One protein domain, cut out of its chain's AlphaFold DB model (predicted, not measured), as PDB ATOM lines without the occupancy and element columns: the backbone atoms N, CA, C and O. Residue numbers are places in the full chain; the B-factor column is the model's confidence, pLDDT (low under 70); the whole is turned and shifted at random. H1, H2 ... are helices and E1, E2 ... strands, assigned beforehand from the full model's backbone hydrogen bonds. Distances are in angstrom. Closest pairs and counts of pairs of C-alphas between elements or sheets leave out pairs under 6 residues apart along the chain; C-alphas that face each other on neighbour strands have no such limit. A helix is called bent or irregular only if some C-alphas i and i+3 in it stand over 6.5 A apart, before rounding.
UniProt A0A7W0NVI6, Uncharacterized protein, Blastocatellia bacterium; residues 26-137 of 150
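This is residues 26 to 137 of the 150 residues of an uncharacterized protein of Blastocatellia bacterium (UniProt A0A7W0NVI6). The domain is a sandwich of two four-stranded sheets face to face, E1 E4 E7 E3 and E5 E6 E2 E8, their strands nearly aligned at 19 degrees. The two long strands E4 and E7 run side by side past one end of the second sheet, where the short helix H1, the loop of residues 69 to 79 and the turn of residues 106 to 113 also lie, and this end adds to the length. The printed part has 112 residues with one named helix and eight named strands, in the order E1 E2 E3 E4 H1 E5 E6 E7 E8, and the class is mostly strand. Both sheets are mixed, ordered E1, E4, E7, E3 and E5, E6, E2, E8. The whole is compact, with a radius of gyration of the C-alphas of 14.9 A, yet elongated, spanning 44 by 24 by 23 A.

In the first sheet, E4 holds residues 58 to 68 and E7, the longest strand by residues, holds residues 114 to 125; each measures 32.2 A from first to last C-alpha. E4 begins at C-alpha 58 (11.080, 19.346, 24.917) and ends at C-alpha 68 (10.525, -12.695, 21.422). E1, residues 26 to 29, measures 10.2 A and begins at C-alpha 26 (9.881, 8.619, 18.480). E3, residues 48 to 51, measures 10.1 A. In the second sheet, E5, residues 90 to 96, measures 20.3 A and E6, residues 99 to 105, measures 19.0 A. E2, residues 36 to 41, and E8, residues 131 to 136, each measure 16.2 A; E8 ends at C-alpha 136 (12.088, -0.762, 35.452). H1, residues 80 to 83, measures 6.2 A and is neither bent nor irregular, but only just.

In the first sheet the inner strands E4 and E7 are antiparallel at 162 degrees, with N 60 and O 123 2.8 A apart and N 116 and O 66 3.2 A apart, both within hydrogen-bond range. The edge strand E1 is antiparallel to E4 at 145 degrees, with N 29 and O 59 at 2.8 A. The other edge strand, E3, is parallel to E7 at 18 degrees, with N 122 and O 48 at 2.8 A. In the second sheet E5 and E6 form a hairpin, antiparallel at 155 degrees, with N 96 and O 99 at 2.8 A. E2 is parallel to E6 at 15 degrees, with N 38 and O 100 at 2.8 A, and parallel to E8 at 17 degrees, with N 37 and O 131 at 2.8 A. Between the sheets, the closest C-alphas of E1 and E5 are those of Arg 27 and Phe 91, 6.6 A apart, and those of E6 and E7 are Thr 104 and Met 117, 7.1 A apart. E4 and E8 are apart. H1 only grazes the first sheet, with its residues 80 to 82; its closest C-alpha to E4 is that of Ala 81, 7.7 A from that of Val 67. H1 is too short for an O i to N i+4 pair, and its 1 pair of O i and N i+3 is within range.

The C-alphas of Tyr 55 and Pro 111, the two farthest apart, are 45.8 A apart. Both sheets are twisted, with C-alphas up to 4.2 A and 4.3 A off their best planes. The link E4 to H1, 11 residues, is long, and residues 74 to 75 in it pair antiparallel with residues 66 to 67 of E4. The printed part has no cut. The mean pLDDT of the printed part is 87.4; residues 55 to 56, 70 to 71 and 81 to 86 are under 70.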
ATOM      1  N   MET A  26       9.430   7.340  17.950       93.75
ATOM      2  CA  MET A  26       9.881   8.619  18.480       93.75
ATOM      3  C   MET A  26       8.677   9.422  18.961       93.75
ATOM      4  O   MET A  26       7.667   9.529  18.253       93.75
ATOM      5  N   ARG A  27       8.788   9.994  20.159       94.75
ATOM      6  CA  ARG A  27       7.806  10.922  20.725       94.75
ATOM      7  C   ARG A  27       8.525  12.121  21.314       94.75
ATOM      8  O   ARG A  27       9.602  11.968  21.877       94.75
ATOM      9  N   SER A  28       7.918  13.290  21.170       94.00
ATOM     10  CA  SER A  28       8.328  14.504  21.867       94.00
ATOM     11  C   SER A  28       7.205  14.906  22.803       94.00
ATOM     12  O   SER A  28       6.036  14.873  22.412       94.00
ATOM     13  N   PHE A  29       7.566  15.246  24.030       93.31
ATOM     14  CA  PHE A  29       6.657  15.716  25.056       93.31
ATOM     15  C   PHE A  29       7.113  17.098  25.491       93.31
ATOM     16  O   PHE A  29       8.204  17.265  26.046       93.31
ATOM     17  N   ASP A  30       6.253  18.072  25.240       89.69
ATOM     18  CA  ASP A  30       6.462  19.445  25.664       89.69
ATOM     19  C   ASP A  30       5.692  19.664  26.969       89.69
ATOM     20  O   ASP A  30       4.617  19.095  27.183       89.69
ATOM     21  N   GLY A  31       6.239  20.485  27.860       82.06
ATOM     22  CA  GLY A  31       5.586  20.792  29.126       82.06
ATOM     23  C   GLY A  31       6.268  21.948  29.849       82.06
ATOM     24  O   GLY A  31       7.496  22.070  29.807       82.06
ATOM     25  N   PRO A  32       5.502  22.826  30.514       82.75
ATOM     26  CA  PRO A  32       6.080  23.931  31.261       82.75
ATOM     27  C   PRO A  32       6.808  23.407  32.503       82.75
ATOM     28  O   PRO A  32       6.314  22.510  33.185       82.75
ATOM     29  N   ASN A  33       7.947  24.018  32.839       87.06
ATOM     30  CA  ASN A  33       8.653  23.816  34.112       87.06
ATOM     31  C   ASN A  33       8.992  22.350  34.445       87.06
ATOM     32  O   ASN A  33       8.984  21.970  35.616       87.06
ATOM     33  N   ILE A  34       9.277  21.514  33.444       91.69
ATOM     34  CA  ILE A  34       9.772  20.156  33.693       91.69
ATOM     35  C   ILE A  34      11.149  20.273  34.360       91.69
ATOM     36  O   ILE A  34      12.047  20.907  33.814       91.69
ATOM     37  N   SER A  35      11.302  19.676  35.543       91.81
ATOM     38  CA  SER A  35      12.574  19.567  36.280       91.81
ATOM     39  C   SER A  35      12.956  18.120  36.599       91.81
ATOM     40  O   SER A  35      14.082  17.836  37.007       91.81
ATOM     41  N   ARG A  36      12.020  17.186  36.407       94.25
ATOM     42  CA  ARG A  36      12.204  15.756  36.649       94.25
ATOM     43  C   ARG A  36      11.474  14.952  35.584       94.25
ATOM     44  O   ARG A  36      10.337  15.268  35.241       94.25
ATOM     45  N   VAL A  37      12.111  13.895  35.100       95.56
ATOM     46  CA  VAL A  37      11.525  12.919  34.180       95.56
ATOM     47  C   VAL A  37      11.606  11.550  34.835       95.56
ATOM     48  O   VAL A  37      12.683  11.138  35.252       95.56
ATOM     49  N   ILE A  38      10.484  10.845  34.926       97.38
ATOM     50  CA  ILE A  38      10.446   9.442  35.342       97.38
ATOM     51  C   ILE A  38      10.116   8.607  34.112       97.38
ATOM     52  O   ILE A  38       9.048   8.765  33.525       97.38
ATOM     53  N   LEU A  39      11.035   7.735  33.711       97.69
ATOM     54  CA  LEU A  39      10.841   6.784  32.627       97.69
ATOM     55  C   LEU A  39      10.448   5.422  33.202       97.69
ATOM     56  O   LEU A  39      11.269   4.771  33.844       97.69
ATOM     57  N   ARG A  40       9.225   4.979  32.906       97.75
ATOM     58  CA  ARG A  40       8.666   3.677  33.286       97.75
ATOM     59  C   ARG A  40       8.548   2.760  32.076       97.75
ATOM     60  O   ARG A  40       7.639   2.879  31.258       97.75
ATOM     61  N   ALA A  41       9.475   1.825  31.957       96.06
ATOM     62  CA  ALA A  41       9.523   0.884  30.841       96.06
ATOM     63  C   ALA A  41      10.161  -0.430  31.280       96.06
ATOM     64  O   ALA A  41      10.935  -0.451  32.239       96.06
ATOM     65  N   ASN A  42       9.897  -1.523  30.563       94.81
ATOM     66  CA  ASN A  42      10.564  -2.787  30.863       94.81
ATOM     67  C   ASN A  42      12.089  -2.701  30.752       94.81
ATOM     68  O   ASN A  42      12.810  -3.308  31.539       94.81
ATOM     69  N   LYS A  43      12.568  -1.886  29.815       92.88
ATOM     70  CA  LYS A  43      13.989  -1.672  29.534       92.88
ATOM     71  C   LYS A  43      14.443  -0.257  29.882       92.88
ATOM     72  O   LYS A  43      15.347   0.290  29.263       92.88
ATOM     73  N   ALA A  44      13.815   0.357  30.891       93.81
ATOM     74  CA  ALA A  44      14.145   1.719  31.319       93.81
ATOM     75  C   ALA A  44      15.608   1.872  31.766       93.81
ATOM     76  O   ALA A  44      16.189   2.934  31.562       93.81
ATOM     77  N   ALA A  45      16.202   0.828  32.355       93.44
ATOM     78  CA  ALA A  45      17.592   0.838  32.818       93.44
ATOM     79  C   ALA A  45      18.605   1.065  31.682       93.44
ATOM     80  O   ALA A  45      19.632   1.698  31.910       93.44
ATOM     81  N   ASP A  46      18.278   0.614  30.470       90.69
ATOM     82  CA  ASP A  46      19.167   0.667  29.305       90.69
ATOM     83  C   ASP A  46      19.071   2.013  28.556       90.69
ATOM     84  O   ASP A  46      19.820   2.268  27.613       90.69
ATOM     85  N   ALA A  47      18.164   2.903  28.980       92.00
ATOM     86  CA  ALA A  47      17.914   4.177  28.320       92.00
ATOM     87  C   ALA A  47      19.094   5.152  28.462       92.00
ATOM     88  O   ALA A  47      19.332   5.724  29.538       92.00
ATOM     89  N   GLY A  48      19.782   5.408  27.347       89.12
ATOM     90  CA  GLY A  48      20.797   6.453  27.245       89.12
ATOM     91  C   GLY A  48      20.187   7.849  27.367       89.12
ATOM     92  O   GLY A  48      19.115   8.117  26.828       89.12
ATOM     93  N   GLU A  49      20.867   8.751  28.067       90.12
ATOM     94  CA  GLU A  49      20.468  10.157  28.188       90.12
ATOM     95  C   GLU A  49      21.347  11.033  27.299       90.12
ATOM     96  O   GLU A  49      22.567  10.879  27.269       90.12
ATOM     97  N   VAL A  50      20.721  11.961  26.578       85.56
ATOM     98  CA  VAL A  50      21.408  12.932  25.728       85.56
ATOM     99  C   VAL A  50      20.876  14.324  26.043       85.56
ATOM    100  O   VAL A  50      19.746  14.670  25.699       85.56
ATOM    101  N   ASN A  51      21.710  15.147  26.666       83.88
ATOM    102  CA  ASN A  51      21.376  16.538  26.938       83.88
ATOM    103  C   ASN A  51      21.638  17.382  25.687       83.88
ATOM    104  O   ASN A  51      22.748  17.410  25.154       83.88
ATOM    105  N   LEU A  52      20.590  18.036  25.195       81.19
ATOM    106  CA  LEU A  52      20.631  18.917  24.041       81.19
ATOM    107  C   LEU A  52      20.614  20.378  24.504       81.19
ATOM    108  O   LEU A  52      20.033  20.692  25.546       81.19
ATOM    109  N   PRO A  53      21.216  21.298  23.734       78.88
ATOM    110  CA  PRO A  53      21.093  22.720  24.017       78.88
ATOM    111  C   PRO A  53      19.614  23.156  24.042       78.88
ATOM    112  O   PRO A  53      18.833  22.647  23.238       78.88
ATOM    113  N   PRO A  54      19.224  24.134  24.879       74.94
ATOM    114  CA  PRO A  54      17.823  24.455  25.179       74.94
ATOM    115  C   PRO A  54      17.078  25.219  24.065       74.94
ATOM    116  O   PRO A  54      16.192  26.022  24.344       74.94
ATOM    117  N   TYR A  55      17.415  24.996  22.793       69.62
ATOM    118  CA  TYR A  55      16.828  25.712  21.655       69.62
ATOM    119  C   TYR A  55      15.356  25.336  21.379       69.62
ATOM    120  O   TYR A  55      14.687  26.049  20.636       69.62
ATOM    121  N   SER A  56      14.838  24.251  21.974       65.81
ATOM    122  CA  SER A  56      13.417  23.861  21.917       65.81
ATOM    123  C   SER A  56      13.013  23.125  23.202       65.81
ATOM    124  O   SER A  56      13.556  22.045  23.421       65.81
ATOM    125  N   PRO A  57      12.114  23.650  24.060       77.94
ATOM    126  CA  PRO A  57      11.809  23.069  25.370       77.94
ATOM    127  C   PRO A  57      11.009  21.767  25.242       77.94
ATOM    128  O   PRO A  57       9.782  21.789  25.205       77.94
ATOM    129  N   ALA A  58      11.704  20.635  25.175       88.94
ATOM    130  CA  ALA A  58      11.080  19.346  24.917       88.94
ATOM    131  C   ALA A  58      11.859  18.183  25.535       88.94
ATOM    132  O   ALA A  58      13.094  18.180  25.582       88.94
ATOM    133  N   VAL A  59      11.120  17.151  25.944       92.25
ATOM    134  CA  VAL A  59      11.666  15.828  26.252       92.25
ATOM    135  C   VAL A  59      11.312  14.902  25.099       92.25
ATOM    136  O   VAL A  59      10.153  14.547  24.898       92.25
ATOM    137  N   SER A  60      12.313  14.515  24.319       94.25
ATOM    138  CA  SER A  60      12.160  13.572  23.217       94.25
ATOM    139  C   SER A  60      12.646  12.191  23.631       94.25
ATOM    140  O   SER A  60      13.705  12.043  24.227       94.25
ATOM    141  N   ILE A  61      11.897  11.154  23.284       94.81
ATOM    142  CA  ILE A  61      12.245   9.765  23.571       94.81
ATOM    143  C   ILE A  61      12.204   8.939  22.293       94.81
ATOM    144  O   ILE A  61      11.341   9.136  21.430       94.81
ATOM    145  N   LYS A  62      13.145   8.004  22.179       94.62
ATOM    146  CA  LYS A  62      13.210   7.017  21.108       94.62
ATOM    147  C   LYS A  62      13.381   5.617  21.661       94.62
ATOM    148  O   LYS A  62      14.250   5.368  22.496       94.62
ATOM    149  N   GLY A  63      12.634   4.690  21.079       93.56
ATOM    150  CA  GLY A  63      12.807   3.267  21.309       93.56
ATOM    151  C   GLY A  63      12.602   2.431  20.058       93.56
ATOM    152  O   GLY A  63      12.141   2.920  19.022       93.56
ATOM    153  N   VAL A  64      12.961   1.159  20.168       92.56
ATOM    154  CA  VAL A  64      12.731   0.140  19.147       92.56
ATOM    155  C   VAL A  64      11.841  -0.943  19.756       92.56
ATOM    156  O   VAL A  64      12.204  -1.509  20.785       92.56
ATOM    157  N   PRO A  65      10.676  -1.247  19.162       92.12
ATOM    158  CA  PRO A  65       9.839  -2.337  19.632       92.12
ATOM    159  C   PRO A  65      10.446  -3.686  19.229       92.12
ATOM    160  O   PRO A  65      10.875  -3.859  18.084       92.12
ATOM    161  N   TYR A  66      10.411  -4.652  20.141       90.88
ATOM    162  CA  TYR A  66      10.892  -6.022  19.968       90.88
ATOM    163  C   TYR A  66       9.786  -7.041  20.237       90.88
ATOM    164  O   TYR A  66       8.803  -6.765  20.929       90.88
ATOM    165  N   VAL A  67       9.970  -8.231  19.669       88.56
ATOM    166  CA  VAL A  67       9.186  -9.424  19.982       88.56
ATOM    167  C   VAL A  67      10.111 -10.621  20.159       88.56
ATOM    168  O   VAL A  67      11.081 -10.786  19.420       88.56
ATOM    169  N   GLY A  68       9.796 -11.465  21.133       83.12
ATOM    170  CA  GLY A  68      10.525 -12.695  21.422       83.12
ATOM    171  C   GLY A  68      10.856 -12.817  22.902       83.12
ATOM    172  O   GLY A  68      10.441 -12.002  23.718       83.12
ATOM    173  N   THR A  69      11.586 -13.866  23.261       75.50
ATOM    174  CA  THR A  69      12.214 -13.976  24.584       75.50
ATOM    175  C   THR A  69      13.543 -13.222  24.570       75.50
ATOM    176  O   THR A  69      14.115 -13.022  23.501       75.50
ATOM    177  N   SER A  70      14.083 -12.827  25.727       66.69
ATOM    178  CA  SER A  70      15.354 -12.081  25.806       66.69
ATOM    179  C   SER A  70      16.530 -12.750  25.076       66.69
ATOM    180  O   SER A  70      17.452 -12.066  24.651       66.69
ATOM    181  N   GLU A  71      16.495 -14.074  24.900       66.38
ATOM    182  CA  GLU A  71      17.530 -14.851  24.205       66.38
ATOM    183  C   GLU A  71      17.338 -14.934  22.680       66.38
ATOM    184  O   GLU A  71      18.270 -15.278  21.957       66.38
ATOM    185  N   ARG A  72      16.133 -14.651  22.170       76.88
ATOM    186  CA  ARG A  72      15.774 -14.758  20.740       76.88
ATOM    187  C   ARG A  72      14.943 -13.570  20.260       76.88
ATOM    188  O   ARG A  72      14.090 -13.715  19.386       76.88
ATOM    189  N   ALA A  73      15.160 -12.406  20.859       84.31
ATOM    190  CA  ALA A  73      14.413 -11.213  20.524       84.31
ATOM    191  C   ALA A  73      14.818 -10.692  19.143       84.31
ATOM    192  O   ALA A  73      16.000 -10.568  18.820       84.31
ATOM    193  N   GLU A  74      13.822 -10.332  18.347       88.19
ATOM    194  CA  GLU A  74      14.016  -9.639  17.082       88.19
ATOM    195  C   GLU A  74      13.227  -8.326  17.077       88.19
ATOM    196  O   GLU A  74      12.144  -8.245  17.673       88.19
ATOM    197  N   PRO A  75      13.733  -7.274  16.409       87.31
ATOM    198  CA  PRO A  75      12.961  -6.059  16.236       87.31
ATOM    199  C   PRO A  75      11.623  -6.382  15.582       87.31
ATOM    200  O   PRO A  75      11.574  -7.099  14.577       87.31
ATOM    201  N   LEU A  76      10.541  -5.799  16.097       86.19
ATOM    202  CA  LEU A  76       9.182  -6.152  15.701       86.19
ATOM    203  C   LEU A  76       8.982  -6.047  14.190       86.19
ATOM    204  O   LEU A  76       8.210  -6.812  13.646       86.19
ATOM    205  N   TYR A  77       9.679  -5.144  13.495       82.19
ATOM    206  CA  TYR A  77       9.580  -4.989  12.043       82.19
ATOM    207  C   TYR A  77      10.186  -6.123  11.204       82.19
ATOM    208  O   TYR A  77       9.839  -6.231  10.030       82.19
ATOM    209  N   ARG A  78      11.111  -6.909  11.767       82.25
ATOM    210  CA  ARG A  78      11.697  -8.089  11.109       82.25
ATOM    211  C   ARG A  78      10.864  -9.342  11.352       82.25
ATOM    212  O   ARG A  78      10.944 -10.276  10.563       82.25
ATOM    213  N   SER A  79      10.043  -9.324  12.396       77.38
ATOM    214  CA  SER A  79       9.222 -10.463  12.769       77.38
ATOM    215  C   SER A  79       8.005 -10.624  11.858       77.38
ATOM    216  O   SER A  79       7.317  -9.641  11.578       77.38
ATOM    217  N   PRO A  80       7.606 -11.853  11.495       73.25
ATOM    218  CA  PRO A  80       6.287 -12.113  10.914       73.25
ATOM    219  C   PRO A  80       5.136 -11.588  11.795       73.25
ATOM    220  O   PRO A  80       4.084 -11.189  11.287       73.25
ATOM    221  N   ALA A  81       5.361 -11.495  13.115       69.19
ATOM    222  CA  ALA A  81       4.418 -10.931  14.078       69.19
ATOM    223  C   ALA A  81       4.181  -9.415  13.904       69.19
ATOM    224  O   ALA A  81       3.190  -8.901  14.431       69.19
ATOM    225  N   ALA A  82       5.024  -8.705  13.136       62.97
ATOM    226  CA  ALA A  82       4.840  -7.290  12.785       62.97
ATOM    227  C   ALA A  82       3.491  -7.001  12.124       62.97
ATOM    228  O   ALA A  82       3.000  -5.879  12.214       62.97
ATOM    229  N   SER A  83       2.966  -7.998  11.402       59.72
ATOM    230  CA  SER A  83       1.733  -7.929  10.614       59.72
ATOM    231  C   SER A  83       0.472  -8.237  11.423       59.72
ATOM    232  O   SER A  83      -0.634  -8.135  10.896       59.72
ATOM    233  N   SER A  84       0.621  -8.620  12.697       62.50
ATOM    234  CA  SER A  84      -0.520  -8.907  13.562       62.50
ATOM    235  C   SER A  84      -1.344  -7.643  13.821       62.50
ATOM    236  O   SER A  84      -0.806  -6.543  13.910       62.50
ATOM    237  N   SER A  85      -2.657  -7.803  14.006       63.81
ATOM    238  CA  SER A  85      -3.612  -6.745  14.379       63.81
ATOM    239  C   SER A  85      -3.359  -6.127  15.764       63.81
ATOM    240  O   SER A  85      -4.213  -5.419  16.299       63.81
ATOM    241  N   ARG A  86      -2.212  -6.420  16.381       68.94
ATOM    242  CA  ARG A  86      -1.885  -5.990  17.732       68.94
ATOM    243  C   ARG A  86      -1.317  -4.575  17.720       68.94
ATOM    244  O   ARG A  86      -0.508  -4.242  16.849       68.94
ATOM    245  N   PRO A  87      -1.702  -3.747  18.698       74.25
ATOM    246  CA  PRO A  87      -1.126  -2.425  18.836       74.25
ATOM    247  C   PRO A  87       0.365  -2.548  19.166       74.25
ATOM    248  O   PRO A  87       0.790  -3.391  19.958       74.25
ATOM    249  N   ARG A  88       1.175  -1.727  18.498       86.19
ATOM    250  CA  ARG A  88       2.628  -1.706  18.687       86.19
ATOM    251  C   ARG A  88       2.985  -0.999  19.998       86.19
ATOM    252  O   ARG A  88       2.263  -0.072  20.377       86.19
ATOM    253  N   PRO A  89       4.097  -1.375  20.659       90.88
ATOM    254  CA  PRO A  89       4.630  -0.578  21.750       90.88
ATOM    255  C   PRO A  89       4.857   0.873  21.321       90.88
ATOM    256  O   PRO A  89       5.357   1.125  20.225       90.88
ATOM    257  N   ASP A  90       4.474   1.813  22.179       94.06
ATOM    258  CA  ASP A  90       4.598   3.262  21.967       94.06
ATOM    259  C   ASP A  90       4.896   3.960  23.303       94.06
ATOM    260  O   ASP A  90       4.825   3.321  24.351       94.06
ATOM    261  N   PHE A  91       5.188   5.258  23.296       96.31
ATOM    262  CA  PHE A  91       5.348   6.070  24.500       96.31
ATOM    263  C   PHE A  91       4.139   6.969  24.729       96.31
ATOM    264  O   PHE A  91       3.652   7.641  23.819       96.31
ATOM    265  N   VAL A  92       3.711   7.040  25.981       97.31
ATOM    266  CA  VAL A  92       2.728   8.002  26.478       97.31
ATOM    267  C   VAL A  92       3.313   8.726  27.677       97.31
ATOM    268  O   VAL A  92       4.205   8.206  28.346       97.31
ATOM    269  N   ALA A  93       2.816   9.924  27.961       97.75
ATOM    270  CA  ALA A  93       3.297  10.696  29.090       97.75
ATOM    271  C   ALA A  93       2.167  11.407  29.827       97.75
ATOM    272  O   ALA A  93       1.122  11.722  29.253       97.75
ATOM    273  N   ARG A  94       2.409  11.683  31.107       97.62
ATOM    274  CA  ARG A  94       1.563  12.515  31.956       97.62
ATOM    275  C   ARG A  94       2.433  13.385  32.850       97.62
ATOM    276  O   ARG A  94       3.377  12.904  33.471       97.62
ATOM    277  N   GLN A  95       2.099  14.668  32.926       96.19
ATOM    278  CA  GLN A  95       2.795  15.615  33.789       96.19
ATOM    279  C   GLN A  95       2.091  15.749  35.151       96.19
ATOM    280  O   GLN A  95       0.870  15.891  35.219       96.19
ATOM    281  N   PHE A  96       2.882  15.736  36.225       96.62
ATOM    282  CA  PHE A  96       2.490  15.949  37.619       96.62
ATOM    283  C   PHE A  96       3.360  17.061  38.221       96.62
ATOM    284  O   PHE A  96       4.505  16.835  38.622       96.62
ATOM    285  N   GLY A  97       2.846  18.293  38.251       94.25
ATOM    286  CA  GLY A  97       3.646  19.456  38.642       94.25
ATOM    287  C   GLY A  97       4.862  19.621  37.722       94.25
ATOM    288  O   GLY A  97       4.708  19.678  36.505       94.25
ATOM    289  N   SER A  98       6.072  19.654  38.285       93.56
ATOM    290  CA  SER A  98       7.331  19.731  37.522       93.56
ATOM    291  C   SER A  98       7.877  18.369  37.061       93.56
ATOM    292  O   SER A  98       8.992  18.291  36.541       93.56
ATOM    293  N   THR A  99       7.131  17.283  37.287       95.81
ATOM    294  CA  THR A  99       7.565  15.914  36.980       95.81
ATOM    295  C   THR A  99       6.823  15.376  35.765       95.81
ATOM    296  O   THR A  99       5.597  15.306  35.775       95.81
ATOM    297  N   LEU A 100       7.551  14.969  34.729       96.75
ATOM    298  CA  LEU A 100       7.001  14.277  33.568       96.75
ATOM    299  C   LEU A 100       7.184  12.767  33.746       96.75
ATOM    300  O   LEU A 100       8.313  12.284  33.776       96.75
ATOM    301  N   VAL A 101       6.089  12.019  33.846       97.75
ATOM    302  CA  VAL A 101       6.119  10.551  33.844       97.75
ATOM    303  C   VAL A 101       5.902  10.081  32.412       97.75
ATOM    304  O   VAL A 101       4.860  10.364  31.824       97.75
ATOM    305  N   ILE A 102       6.884   9.383  31.845       97.81
ATOM    306  CA  ILE A 102       6.830   8.761  30.520       97.81
ATOM    307  C   ILE A 102       6.734   7.253  30.725       97.81
ATOM    308  O   ILE A 102       7.588   6.670  31.386       97.81
ATOM    309  N   SER A 103       5.734   6.614  30.124       97.50
ATOM    310  CA  SER A 103       5.590   5.161  30.137       97.50
ATOM    311  C   SER A 103       5.488   4.600  28.732       97.50
ATOM    312  O   SER A 103       4.867   5.180  27.842       97.50
ATOM    313  N   THR A 104       6.048   3.415  28.547       96.19
ATOM    314  CA  THR A 104       5.747   2.565  27.395       96.19
ATOM    315  C   THR A 104       4.313   2.033  27.487       96.19
ATOM    316  O   THR A 104       3.793   1.816  28.581       96.19
ATOM    317  N   THR A 105       3.678   1.806  26.342       94.31
ATOM    318  CA  THR A 105       2.385   1.122  26.169       94.31
ATOM    319  C   THR A 105       2.597  -0.195  25.436       94.31
ATOM    320  O   THR A 105       3.636  -0.384  24.807       94.31
ATOM    321  N   ASN A 106       1.610  -1.091  25.487       90.94
ATOM    322  CA  ASN A 106       1.575  -2.359  24.751       90.94
ATOM    323  C   ASN A 106       2.811  -3.249  24.974       90.94
ATOM    324  O   ASN A 106       3.167  -4.059  24.119       90.94
ATOM    325  N   GLU A 107       3.451  -3.114  26.138       90.94
ATOM    326  CA  GLU A 107       4.494  -4.025  26.602       90.94
ATOM    327  C   GLU A 107       3.843  -5.221  27.299       90.94
ATOM    328  O   GLU A 107       3.392  -5.106  28.443       90.94
ATOM    329  N   ILE A 108       3.745  -6.344  26.586       91.25
ATOM    330  CA  ILE A 108       2.918  -7.487  26.972       91.25
ATOM    331  C   ILE A 108       3.747  -8.761  27.073       91.25
ATOM    332  O   ILE A 108       4.487  -9.097  26.148       91.25
ATOM    333  N   ARG A 109       3.548  -9.519  28.152       89.62
ATOM    334  CA  ARG A 109       4.063 -10.884  28.294       89.62
ATOM    335  C   ARG A 109       3.018 -11.913  27.877       89.62
ATOM    336  O   ARG A 109       1.923 -11.944  28.435       89.62
ATOM    337  N   TYR A 110       3.385 -12.792  26.948       84.31
ATOM    338  CA  TYR A 110       2.636 -14.004  26.613       84.31
ATOM    339  C   TYR A 110       3.427 -15.251  27.032       84.31
ATOM    340  O   TYR A 110       4.638 -15.167  27.231       84.31
ATOM    341  N   PRO A 111       2.776 -16.425  27.140       83.88
ATOM    342  CA  PRO A 111       3.465 -17.667  27.492       83.88
ATOM    343  C   PRO A 111       4.633 -18.040  26.565       83.88
ATOM    344  O   PRO A 111       5.571 -18.695  27.004       83.88
ATOM    345  N   ASP A 112       4.577 -17.648  25.290       82.31
ATOM    346  CA  ASP A 112       5.529 -18.050  24.249       82.31
ATOM    347  C   ASP A 112       6.386 -16.898  23.698       82.31
ATOM    348  O   ASP A 112       7.297 -17.141  22.903       82.31
ATOM    349  N   ARG A 113       6.096 -15.645  24.075       86.12
ATOM    350  CA  ARG A 113       6.808 -14.454  23.589       86.12
ATOM    351  C   ARG A 113       6.504 -13.218  24.428       86.12
ATOM    352  O   ARG A 113       5.367 -13.003  24.840       86.12
ATOM    353  N   ASP A 114       7.489 -12.344  24.553       90.06
ATOM    354  CA  ASP A 114       7.302 -11.009  25.104       90.06
ATOM    355  C   ASP A 114       7.231  -9.987  23.957       90.06
ATOM    356  O   ASP A 114       7.862 -10.152  22.912       90.06
ATOM    357  N   TYR A 115       6.439  -8.935  24.146       89.81
ATOM    358  CA  TYR A 115       6.432  -7.722  23.331       89.81
ATOM    359  C   TYR A 115       6.884  -6.577  24.224       89.81
ATOM    360  O   TYR A 115       6.272  -6.337  25.262       89.81
ATOM    361  N   TYR A 116       7.941  -5.874  23.840       91.69
ATOM    362  CA  TYR A 116       8.520  -4.824  24.678       91.69
ATOM    363  C   TYR A 116       9.207  -3.746  23.838       91.69
ATOM    364  O   TYR A 116       9.336  -3.877  22.619       91.69
ATOM    365  N   MET A 117       9.613  -2.656  24.481       93.25
ATOM    366  CA  MET A 117      10.315  -1.530  23.883       93.25
ATOM    367  C   MET A 117      11.714  -1.407  24.490       93.25
ATOM    368  O   MET A 117      11.849  -1.122  25.678       93.25
ATOM    369  N   ASP A 118      12.749  -1.526  23.660       91.88
ATOM    370  CA  ASP A 118      14.099  -1.103  24.041       91.88
ATOM    371  C   ASP A 118      14.187   0.415  23.894       91.88
ATOM    372  O   ASP A 118      14.084   0.956  22.787       91.88
ATOM    373  N   VAL A 119      14.354   1.124  25.011       88.44
ATOM    374  CA  VAL A 119      14.529   2.578  24.999       88.44
ATOM    375  C   VAL A 119      15.982   2.883  24.673       88.44
ATOM    376  O   VAL A 119      16.874   2.559  25.444       88.44
ATOM    377  N   VAL A 120      16.224   3.514  23.525       86.12
ATOM    378  CA  VAL A 120      17.589   3.756  23.039       86.12
ATOM    379  C   VAL A 120      18.104   5.102  23.537       86.12
ATOM    380  O   VAL A 120      19.218   5.193  24.043       86.12
ATOM    381  N   HIS A 121      17.296   6.154  23.387       87.31
ATOM    382  CA  HIS A 121      17.698   7.510  23.746       87.31
ATOM    383  C   HIS A 121      16.546   8.282  24.384       87.31
ATOM    384  O   HIS A 121      15.416   8.269  23.887       87.31
ATOM    385  N   LEU A 122      16.879   9.015  25.437       89.12
ATOM    386  CA  LEU A 122      16.099  10.091  26.019       89.12
ATOM    387  C   LEU A 122      16.859  11.397  25.772       89.12
ATOM    388  O   LEU A 122      17.884  11.655  26.403       89.12
ATOM    389  N   TRP A 123      16.374  12.202  24.833       90.31
ATOM    390  CA  TRP A 123      16.901  13.534  24.579       90.31
ATOM    391  C   TRP A 123      16.162  14.570  25.401       90.31
ATOM    392  O   TRP A 123      14.933  14.655  25.372       90.31
ATOM    393  N   ILE A 124      16.928  15.400  26.089       85.75
ATOM    394  CA  ILE A 124      16.398  16.431  26.966       85.75
ATOM    395  C   ILE A 124      16.918  17.766  26.466       85.75
ATOM    396  O   ILE A 124      18.110  18.041  26.533       85.75
ATOM    397  N   SER A 125      16.015  18.584  25.941       84.38
ATOM    398  CA  SER A 125      16.300  19.938  25.483       84.38
ATOM    399  C   SER A 125      15.532  20.898  26.384       84.38
ATOM    400  O   SER A 125      14.465  21.382  26.027       84.38
ATOM    401  N   LEU A 126      16.017  21.111  27.606       80.00
ATOM    402  CA  LEU A 126      15.381  21.988  28.591       80.00
ATOM    403  C   LEU A 126      16.432  22.914  29.224       80.00
ATOM    404  O   LEU A 126      17.586  22.519  29.366       80.00
ATOM    405  N   PRO A 127      16.064  24.152  29.604       71.12
ATOM    406  CA  PRO A 127      17.011  25.140  30.134       71.12
ATOM    407  C   PRO A 127      17.496  24.841  31.563       71.12
ATOM    408  O   PRO A 127      18.337  25.566  32.085       71.12
ATOM    409  N   ILE A 128      16.948  23.812  32.212       74.44
ATOM    410  CA  ILE A 128      17.208  23.450  33.610       74.44
ATOM    411  C   ILE A 128      17.810  22.042  33.641       74.44
ATOM    412  O   ILE A 128      17.453  21.202  32.817       74.44
ATOM    413  N   ASN A 129      18.683  21.770  34.617       77.12
ATOM    414  CA  ASN A 129      19.161  20.415  34.901       77.12
ATOM    415  C   ASN A 129      17.976  19.505  35.252       77.12
ATOM    416  O   ASN A 129      17.344  19.673  36.295       77.12
ATOM    417  N   ILE A 130      17.673  18.552  34.373       87.25
ATOM    418  CA  ILE A 130      16.570  17.611  34.557       87.25
ATOM    419  C   ILE A 130      17.064  16.377  35.294       87.25
ATOM    420  O   ILE A 130      18.041  15.751  34.898       87.25
ATOM    421  N   HIS A 131      16.346  15.987  36.342       91.38
ATOM    422  CA  HIS A 131      16.601  14.725  37.026       91.38
ATOM    423  C   HIS A 131      15.868  13.585  36.320       91.38
ATOM    424  O   HIS A 131      14.638  13.540  36.339       91.38
ATOM    425  N   VAL A 132      16.613  12.658  35.717       93.62
ATOM    426  CA  VAL A 132      16.050  11.466  35.069       93.62
ATOM    427  C   VAL A 132      16.055  10.285  36.036       93.62
ATOM    428  O   VAL A 132      17.112   9.824  36.464       93.62
ATOM    429  N   ILE A 133      14.871   9.759  36.342       96.12
ATOM    430  CA  ILE A 133      14.667   8.535  37.120       96.12
ATOM    431  C   ILE A 133      14.237   7.429  36.153       96.12
ATOM    432  O   ILE A 133      13.316   7.615  35.359       96.12
ATOM    433  N   ARG A 134      14.914   6.279  36.202       96.50
ATOM    434  CA  ARG A 134      14.613   5.102  35.376       96.50
ATOM    435  C   ARG A 134      13.980   4.037  36.260       96.50
ATOM    436  O   ARG A 134      14.652   3.463  37.110       96.50
ATOM    437  N   GLU A 135      12.699   3.778  36.055       97.50
ATOM    438  CA  GLU A 135      11.928   2.794  36.806       97.50
ATOM    439  C   GLU A 135      11.629   1.597  35.905       97.50
ATOM    440  O   GLU A 135      10.804   1.652  34.989       97.50
ATOM    441  N   VAL A 136      12.345   0.499  36.148       96.25
ATOM    442  CA  VAL A 136      12.088  -0.762  35.452       96.25
ATOM    443  C   VAL A 136      10.758  -1.320  35.935       96.25
ATOM    444  O   VAL A 136      10.579  -1.552  37.130       96.25
ATOM    445  N   ARG A 137       9.848  -1.587  34.998       93.62
ATOM    446  CA  ARG A 137       8.567  -2.235  35.298       93.62
ATOM    447  C   ARG A 137       8.443  -3.603  34.623       93.62
ATOM    448  O   ARG A 137       8.976  -3.809  33.529       93.62
TER     449      ARG A 137